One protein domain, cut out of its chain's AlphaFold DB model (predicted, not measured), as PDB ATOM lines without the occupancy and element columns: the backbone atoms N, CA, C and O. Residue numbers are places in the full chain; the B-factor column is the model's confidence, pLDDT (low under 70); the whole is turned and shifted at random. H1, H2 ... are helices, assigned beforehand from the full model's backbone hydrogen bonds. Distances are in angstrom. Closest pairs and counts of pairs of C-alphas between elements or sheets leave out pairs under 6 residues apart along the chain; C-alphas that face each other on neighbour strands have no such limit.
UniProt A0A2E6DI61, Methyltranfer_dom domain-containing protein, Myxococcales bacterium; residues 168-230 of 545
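AT A GLANCE: This is residues 168 to 230 of the 545 residues of the protein "Methyltranfer_dom domain-containing protein" of Myxococcales bacterium (UniProt A0A2E6DI61). Four helices pack crosswise into a small compact cluster, in which H3 and H5, apart from each other, each pack on both H1, the longest helix, and H2; the short H4 lies between H3 and H5 along the chain and meets H5 at a corner. The printed part has 63 residues with five named helices, H1 to H5 in chain order, and no named strand: all helix. It is compact, with a radius of gyration of the C-alphas of 10.3 A, and spans 30 by 22 by 20 A.

IN THESE COORDINATES: H1, residues 168 to 179, is 16.5 A long from C-alpha 168 at (198.056, 161.624, 205.643). H2 is residues 189 to 199, 15.3 A; H3, 205 to 212, 10.3 A; H4, 214 to 217, 6.4 A. H5, 219 to 226, 10.1 A, ends at C-alpha 226 (191.913, 166.478, 196.876).

HOW THE PARTS SIT: H1 touches H5, about perpendicular at 75 degrees; closest C-alphas Gln 174 and Phe 226, 4.9 A. H1 touches H3 with residues 169 to 173 alone; closest C-alphas Arg 169 and Leu 206, 6.1 A. H2 touches H3 (C-alphas Met 197 and His 207, 5.4 A) and H5 (Pro 190 and Pro 219, 5.5 A). H4 and H5 touch only at the corner; closest C-alphas Asp 215 and Gly 221, 4.5 A. H3 and H5 are apart. In H1, H2, H3 and H5 every O i to N i+4 pair is within hydrogen-bond range; H4 is too short for one.

THE WHOLE: The farthest C-alphas, Arg 185 and Ser 203, are 30.5 A apart. The printed part has no cut, no link is long, and no printed residue is under 70 in pLDDT.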
ATOM      1  N   GLN A 168     198.151 163.009 206.120       90.88
ATOM      2  CA  GLN A 168     198.056 161.624 205.643       90.88
ATOM      3  C   GLN A 168     196.670 161.282 205.097       90.88
ATOM      4  O   GLN A 168     196.561 160.722 204.007       90.88
ATOM      5  N   ARG A 169     195.600 161.714 205.774       91.75
ATOM      6  CA  ARG A 169     194.223 161.481 205.305       91.75
ATOM      7  C   ARG A 169     193.899 162.201 204.001       91.75
ATOM      8  O   ARG A 169     193.228 161.634 203.143       91.75
ATOM      9  N   ILE A 170     194.403 163.422 203.815       93.56
ATOM     10  CA  ILE A 170     194.225 164.168 202.561       93.56
ATOM     11  C   ILE A 170     194.910 163.422 201.417       93.56
ATOM     12  O   ILE A 170     194.302 163.215 200.371       93.56
ATOM     13  N   PHE A 171     196.139 162.960 201.629       94.12
ATOM     14  CA  PHE A 171     196.876 162.200 200.626       94.12
ATOM     15  C   PHE A 171     196.242 160.837 200.316       94.12
ATOM     16  O   PHE A 171     196.219 160.425 199.160       94.12
ATOM     17  N   GLN A 172     195.644 160.169 201.305       95.56
ATOM     18  CA  GLN A 172     194.848 158.959 201.080       95.56
ATOM     19  C   GLN A 172     193.617 159.236 200.203       95.56
ATOM     20  O   GLN A 172     193.341 158.471 199.280       95.56
ATOM     21  N   ILE A 173     192.912 160.353 200.425       97.44
ATOM     22  CA  ILE A 173     191.799 160.779 199.556       97.44
ATOM     23  C   ILE A 173     192.306 161.123 198.150       97.44
ATOM     24  O   ILE A 173     191.677 160.728 197.171       97.44
ATOM     25  N   GLN A 174     193.436 161.826 198.029       96.88
ATOM     26  CA  GLN A 174     194.054 162.128 196.732       96.88
ATOM     27  C   GLN A 174     194.402 160.843 195.975       96.88
ATOM     28  O   GLN A 174     194.107 160.736 194.786       96.88
ATOM     29  N   ARG A 175     194.965 159.842 196.664       95.69
ATOM     30  CA  ARG A 175     195.301 158.554 196.057       95.69
ATOM     31  C   ARG A 175     194.061 157.779 195.626       95.69
ATOM     32  O   ARG A 175     194.012 157.291 194.500       95.69
ATOM     33  N   LEU A 176     193.033 157.727 196.475       97.12
ATOM     34  CA  LEU A 176     191.733 157.163 196.109       97.12
ATOM     35  C   LEU A 176     191.182 157.844 194.849       97.12
ATOM     36  O   LEU A 176     190.736 157.175 193.919       97.12
ATOM     37  N   ALA A 177     191.243 159.176 194.804       97.19
ATOM     38  CA  ALA A 177     190.739 159.947 193.684       97.19
ATOM     39  C   ALA A 177     191.524 159.691 192.389       97.19
ATOM     40  O   ALA A 177     190.912 159.552 191.330       97.19
ATOM     41  N   GLU A 178     192.849 159.566 192.477       95.50
ATOM     42  CA  GLU A 178     193.725 159.199 191.361       95.50
ATOM     43  C   GLU A 178     193.383 157.809 190.808       95.50
ATOM     44  O   GLU A 178     193.190 157.658 189.598       95.50
ATOM     45  N   ILE A 179     193.254 156.796 191.676       96.00
ATOM     46  CA  ILE A 179     192.947 155.424 191.249       96.00
ATOM     47  C   ILE A 179     191.598 155.384 190.527       96.00
ATOM     48  O   ILE A 179     191.515 154.833 189.425       96.00
ATOM     49  N   LEU A 180     190.582 156.039 191.103       96.50
ATOM     50  CA  LEU A 180     189.238 156.177 190.531       96.50
ATOM     51  C   LEU A 180     189.192 157.051 189.263       96.50
ATOM     52  O   LEU A 180     188.152 157.121 188.613       96.50
ATOM     53  N   GLY A 181     190.291 157.709 188.882       95.75
ATOM     54  CA  GLY A 181     190.391 158.509 187.660       95.75
ATOM     55  C   GLY A 181     189.776 159.906 187.759       95.75
ATOM     56  O   GLY A 181     189.470 160.521 186.731       95.75
ATOM     57  N   PHE A 182     189.552 160.419 188.973       96.56
ATOM     58  CA  PHE A 182     189.129 161.802 189.150       96.56
ATOM     59  C   PHE A 182     190.245 162.773 188.754       96.56
ATOM     60  O   PHE A 182     191.430 162.465 188.776       96.56
ATOM     61  N   ASP A 183     189.844 163.974 188.344       94.94
ATOM     62  CA  ASP A 183     190.720 164.887 187.616       94.94
ATOM     63  C   ASP A 183     190.165 166.307 187.684       94.94
ATOM     64  O   ASP A 183     188.999 166.534 187.344       94.94
ATOM     65  N   TYR A 184     191.003 167.268 188.074       95.88
ATOM     66  CA  TYR A 184     190.633 168.682 188.150       95.88
ATOM     67  C   TYR A 184     190.176 169.253 186.796       95.88
ATOM     68  O   TYR A 184     189.446 170.244 186.740       95.88
ATOM     69  N   ARG A 185     190.574 168.656 185.671       95.69
ATOM     70  CA  ARG A 185     190.170 169.088 184.331       95.69
ATOM     71  C   ARG A 185     188.683 168.841 184.101       95.69
ATOM     72  O   ARG A 185     188.070 169.611 183.361       95.69
ATOM     73  N   ASN A 186     188.066 167.850 184.737       95.56
ATOM     74  CA  ASN A 186     186.636 167.610 184.581       95.56
ATOM     75  C   ASN A 186     185.820 168.363 185.645       95.56
ATOM     76  O   ASN A 186     186.007 168.201 186.847       95.56
ATOM     77  N   LYS A 187     184.852 169.170 185.194       95.62
ATOM     78  CA  LYS A 187     184.003 169.994 186.068       95.62
ATOM     79  C   LYS A 187     183.052 169.200 186.963       95.62
ATOM     80  O   LYS A 187     182.596 169.747 187.964       95.62
ATOM     81  N   THR A 188     182.738 167.951 186.622       95.88
ATOM     82  CA  THR A 188     181.841 167.105 187.426       95.88
ATOM     83  C   THR A 188     182.580 166.331 188.517       95.88
ATOM     84  O   THR A 188     181.976 166.012 189.542       95.88
ATOM     85  N   HIS A 189     183.885 166.085 188.345       96.69
ATOM     86  CA  HIS A 189     184.683 165.242 189.239       96.69
ATOM     87  C   HIS A 189     184.720 165.722 190.701       96.69
ATOM     88  O   HIS A 189     184.579 164.871 191.574       96.69
ATOM     89  N   PRO A 190     184.798 167.030 191.030       97.31
ATOM     90  CA  PRO A 190     184.766 167.466 192.431       97.31
ATOM     91  C   PRO A 190     183.481 167.051 193.166       97.31
ATOM     92  O   PRO A 190     183.521 166.596 194.307       97.31
ATOM     93  N   ASN A 191     182.327 167.162 192.502       96.25
ATOM     94  CA  ASN A 191     181.047 166.759 193.087       96.25
ATOM     95  C   ASN A 191     180.888 165.233 193.126       96.25
ATOM     96  O   ASN A 191     180.289 164.718 194.066       96.25
ATOM     97  N   ALA A 192     181.433 164.515 192.140       96.88
ATOM     98  CA  ALA A 192     181.447 163.055 192.138       96.88
ATOM     99  C   ALA A 192     182.327 162.499 193.274       96.88
ATOM    100  O   ALA A 192     181.860 161.653 194.028       96.88
ATOM    101  N   LEU A 193     183.529 163.051 193.486       97.69
ATOM    102  CA  LEU A 193     184.381 162.707 194.630       97.69
ATOM    103  C   LEU A 193     183.666 162.984 195.958       97.69
ATOM    104  O   LEU A 193     183.656 162.135 196.842       97.69
ATOM    105  N   LYS A 194     182.996 164.135 196.090       97.69
ATOM    106  CA  LYS A 194     182.182 164.436 197.277       97.69
ATOM    107  C   LYS A 194     181.067 163.411 197.511       97.69
ATOM    108  O   LYS A 194     180.762 163.114 198.661       97.69
ATOM    109  N   ALA A 195     180.448 162.887 196.451       96.75
ATOM    110  CA  ALA A 195     179.427 161.848 196.564       96.75
ATOM    111  C   ALA A 195     180.020 160.513 197.045       96.75
ATOM    112  O   ALA A 195     179.441 159.910 197.942       96.75
ATOM    113  N   VAL A 196     181.192 160.123 196.530       97.31
ATOM    114  CA  VAL A 196     181.959 158.956 197.012       97.31
ATOM    115  C   VAL A 196     182.319 159.123 198.491       97.31
ATOM    116  O   VAL A 196     182.099 158.226 199.289       97.31
ATOM    117  N   MET A 197     182.809 160.294 198.904       97.81
ATOM    118  CA  MET A 197     183.124 160.545 200.317       97.81
ATOM    119  C   MET A 197     181.884 160.482 201.204       97.81
ATOM    120  O   MET A 197     181.964 159.976 202.314       97.81
ATOM    121  N   LYS A 198     180.730 160.943 200.708       97.00
ATOM    122  CA  LYS A 198     179.449 160.885 201.425       97.00
ATOM    123  C   LYS A 198     178.884 159.465 201.555       97.00
ATOM    124  O   LYS A 198     178.088 159.229 202.456       97.00
ATOM    125  N   SER A 199     179.218 158.545 200.649       96.50
ATOM    126  CA  SER A 199     178.722 157.164 200.719       96.50
ATOM    127  C   SER A 199     179.470 156.315 201.745       96.50
ATOM    128  O   SER A 199     179.006 155.228 202.082       96.50
ATOM    129  N   LEU A 200     180.648 156.764 202.187       96.19
ATOM    130  CA  LEU A 200     181.408 156.092 203.233       96.19
ATOM    131  C   LEU A 200     180.688 156.232 204.588       96.19
ATOM    132  O   LEU A 200     180.025 157.247 204.816       96.19
ATOM    133  N   PRO A 201     180.828 155.255 205.501       93.69
ATOM    134  CA  PRO A 201     180.293 155.362 206.859       93.69
ATOM    135  C   PRO A 201     180.789 156.620 207.586       93.69
ATOM    136  O   PRO A 201     181.928 157.037 207.383       93.69
ATOM    137  N   GLU A 202     179.984 157.187 208.491       89.81
ATOM    138  CA  GLU A 202     180.377 158.390 209.252       89.81
ATOM    139  C   GLU A 202     181.665 158.183 210.071       89.81
ATOM    140  O   GLU A 202     182.454 159.115 210.219       89.81
ATOM    141  N   SER A 203     181.912 156.950 210.531       88.06
ATOM    142  CA  SER A 203     183.125 156.542 211.254       88.06
ATOM    143  C   SER A 203     184.358 156.339 210.372       88.06
ATOM    144  O   SER A 203     185.468 156.152 210.881       88.06
ATOM    145  N   HIS A 204     184.200 156.377 209.046       93.44
ATOM    146  CA  HIS A 204     185.304 156.202 208.115       93.44
ATOM    147  C   HIS A 204     186.265 157.404 208.203       93.44
ATOM    148  O   HIS A 204     185.844 158.541 207.965       93.44
ATOM    149  N   PRO A 205     187.578 157.216 208.448       92.19
ATOM    150  CA  PRO A 205     188.500 158.344 208.620       92.19
ATOM    151  C   PRO A 205     188.590 159.276 207.404       92.19
ATOM    152  O   PRO A 205     188.700 160.488 207.564       92.19
ATOM    153  N   LEU A 206     188.475 158.741 206.181       95.06
ATOM    154  CA  LEU A 206     188.396 159.575 204.968       95.06
ATOM    155  C   LEU A 206     187.096 160.397 204.876       95.06
ATOM    156  O   LEU A 206     187.148 161.529 204.400       95.06
ATOM    157  N   HIS A 207     185.955 159.879 205.358       95.06
ATOM    158  CA  HIS A 207     184.715 160.661 205.455       95.06
ATOM    159  C   HIS A 207     184.935 161.848 206.397       95.06
ATOM    160  O   HIS A 207     184.736 163.000 206.003       95.06
ATOM    161  N   TYR A 208     185.426 161.575 207.612       91.44
ATOM    162  CA  TYR A 208     185.751 162.613 208.587       91.44
ATOM    163  C   TYR A 208     186.702 163.660 208.002       91.44
ATOM    164  O   TYR A 208     186.349 164.836 207.969       91.44
ATOM    165  N   ALA A 209     187.850 163.244 207.462       92.12
ATOM    166  CA  ALA A 209     188.854 164.157 206.919       92.12
ATOM    167  C   ALA A 209     188.314 165.021 205.768       92.12
ATOM    168  O   ALA A 209     188.628 166.208 205.680       92.12
ATOM    169  N   PHE A 210     187.469 164.462 204.896       96.00
ATOM    170  CA  PHE A 210     186.874 165.230 203.807       96.00
ATOM    171  C   PHE A 210     185.900 166.300 204.319       96.00
ATOM    172  O   PHE A 210     185.922 167.437 203.843       96.00
ATOM    173  N   PHE A 211     185.029 165.958 205.273       94.31
ATOM    174  CA  PHE A 211     183.971 166.859 205.743       94.31
ATOM    175  C   PHE A 211     184.400 167.803 206.876       94.31
ATOM    176  O   PHE A 211     183.787 168.863 207.028       94.31
ATOM    177  N   SER A 212     185.467 167.484 207.615       89.50
ATOM    178  CA  SER A 212     186.102 168.392 208.579       89.50
ATOM    179  C   SER A 212     186.988 169.440 207.892       89.50
ATOM    180  O   SER A 212     187.142 170.554 208.400       89.50
ATOM    181  N   TYR A 213     187.495 169.145 206.688       91.12
ATOM    182  CA  TYR A 213     188.268 170.093 205.893       91.12
ATOM    183  C   TYR A 213     187.396 171.257 205.396       91.12
ATOM    184  O   TYR A 213     186.542 171.097 204.524       91.12
ATOM    185  N   SER A 214     187.614 172.468 205.925       88.75
ATOM    186  CA  SER A 214     186.739 173.630 205.689       88.75
ATOM    187  C   SER A 214     186.532 173.987 204.216       88.75
ATOM    188  O   SER A 214     185.477 174.520 203.851       88.75
ATOM    189  N   ASP A 215     187.532 173.709 203.380       91.25
ATOM    190  CA  ASP A 215     187.551 174.125 201.981       91.25
ATOM    191  C   ASP A 215     186.774 173.147 201.080       91.25
ATOM    192  O   ASP A 215     186.331 173.530 199.996       91.25
ATOM    193  N   SER A 216     186.441 171.940 201.565       94.25
ATOM    194  CA  SER A 216     185.628 170.942 200.840       94.25
ATOM    195  C   SER A 216     184.159 171.358 200.627       94.25
ATOM    196  O   SER A 216     183.359 170.685 199.963       94.25
ATOM    197  N   ARG A 217     183.767 172.518 201.169       94.69
ATOM    198  CA  ARG A 217     182.423 173.093 201.023       94.69
ATOM    199  C   ARG A 217     182.109 173.543 199.596       94.69
ATOM    200  O   ARG A 217     180.932 173.665 199.264       94.69
ATOM    201  N   ASN A 218     183.118 173.786 198.760       95.75
ATOM    202  CA  ASN A 218     182.944 174.223 197.374       95.75
ATOM    203  C   ASN A 218     183.887 173.471 196.411       95.75
ATOM    204  O   ASN A 218     184.916 172.962 196.848       95.75
ATOM    205  N   PRO A 219     183.571 173.412 195.102       97.12
ATOM    206  CA  PRO A 219     184.390 172.686 194.131       97.12
ATOM    207  C   PRO A 219     185.848 173.149 194.045       97.12
ATOM    208  O   PRO A 219     186.721 172.312 193.859       97.12
ATOM    209  N   GLN A 220     186.130 174.448 194.197       97.50
ATOM    210  CA  GLN A 220     187.493 174.982 194.138       97.50
ATOM    211  C   GLN A 220     188.352 174.427 195.273       97.50
ATOM    212  O   GLN A 220     189.476 174.014 195.024       97.50
ATOM    213  N   GLY A 221     187.821 174.382 196.496       97.19
ATOM    214  CA  GLY A 221     188.536 173.804 197.632       97.19
ATOM    215  C   GLY A 221     188.596 172.275 197.604       97.19
ATOM    216  O   GLY A 221     189.581 171.709 198.059       97.19
ATOM    217  N   ILE A 222     187.614 171.590 196.998       98.31
ATOM    218  CA  ILE A 222     187.730 170.146 196.722       98.31
ATOM    219  C   ILE A 222     188.872 169.878 195.736       98.31
ATOM    220  O   ILE A 222     189.639 168.941 195.931       98.31
ATOM    221  N   VAL A 223     188.995 170.692 194.683       98.19
ATOM    222  CA  VAL A 223     190.090 170.571 193.715       98.19
ATOM    223  C   VAL A 223     191.435 170.853 194.378       98.19
ATOM    224  O   VAL A 223     192.326 170.017 194.284       98.19
ATOM    225  N   ASP A 224     191.554 171.981 195.080       96.94
ATOM    226  CA  ASP A 224     192.787 172.399 195.758       96.94
ATOM    227  C   ASP A 224     193.243 171.392 196.826       96.94
ATOM    228  O   ASP A 224     194.430 171.110 196.942       96.94
ATOM    229  N   GLY A 225     192.302 170.801 197.569       95.75
ATOM    230  CA  GLY A 225     192.608 169.829 198.615       95.75
ATOM    231  C   GLY A 225     192.828 168.400 198.112       95.75
ATOM    232  O   GLY A 225     193.720 167.718 198.606       95.75
ATOM    233  N   PHE A 226     192.025 167.920 197.156       97.75
ATOM    234  CA  PHE A 226     191.913 166.478 196.876       97.75
ATOM    235  C   PHE A 226     192.145 166.069 195.419       97.75
ATOM    236  O   PHE A 226     192.337 164.885 195.162       97.75
ATOM    237  N   LEU A 227     192.139 167.006 194.467       97.31
ATOM    238  CA  LEU A 227     192.436 166.735 193.048       97.31
ATOM    239  C   LEU A 227     193.679 167.500 192.568       97.31
ATOM    240  O   LEU A 227     193.848 167.728 191.367       97.31
ATOM    241  N   HIS A 228     194.525 167.911 193.514       95.50
ATOM    242  CA  HIS A 228     195.675 168.765 193.269       95.50
ATOM    243  C   HIS A 228     196.785 168.012 192.510       95.50
ATOM    244  O   HIS A 228     197.235 166.966 192.976       95.50
ATOM    245  N   PRO A 229     197.295 168.520 191.367       93.25
ATOM    246  CA  PRO A 229     198.247 167.787 190.527       93.25
ATOM    247  C   PRO A 229     199.665 167.731 191.106       93.25
ATOM    248  O   PRO A 229     200.472 166.900 190.696       93.25
ATOM    249  N   SER A 230     199.998 168.644 192.018       90.62
ATOM    250  CA  SER A 230     201.331 168.747 192.613       90.62
ATOM    251  C   SER A 230     201.231 169.203 194.066       90.62
ATOM    252  O   SER A 230     201.526 170.344 194.364       90.62
TER     253      SER A 230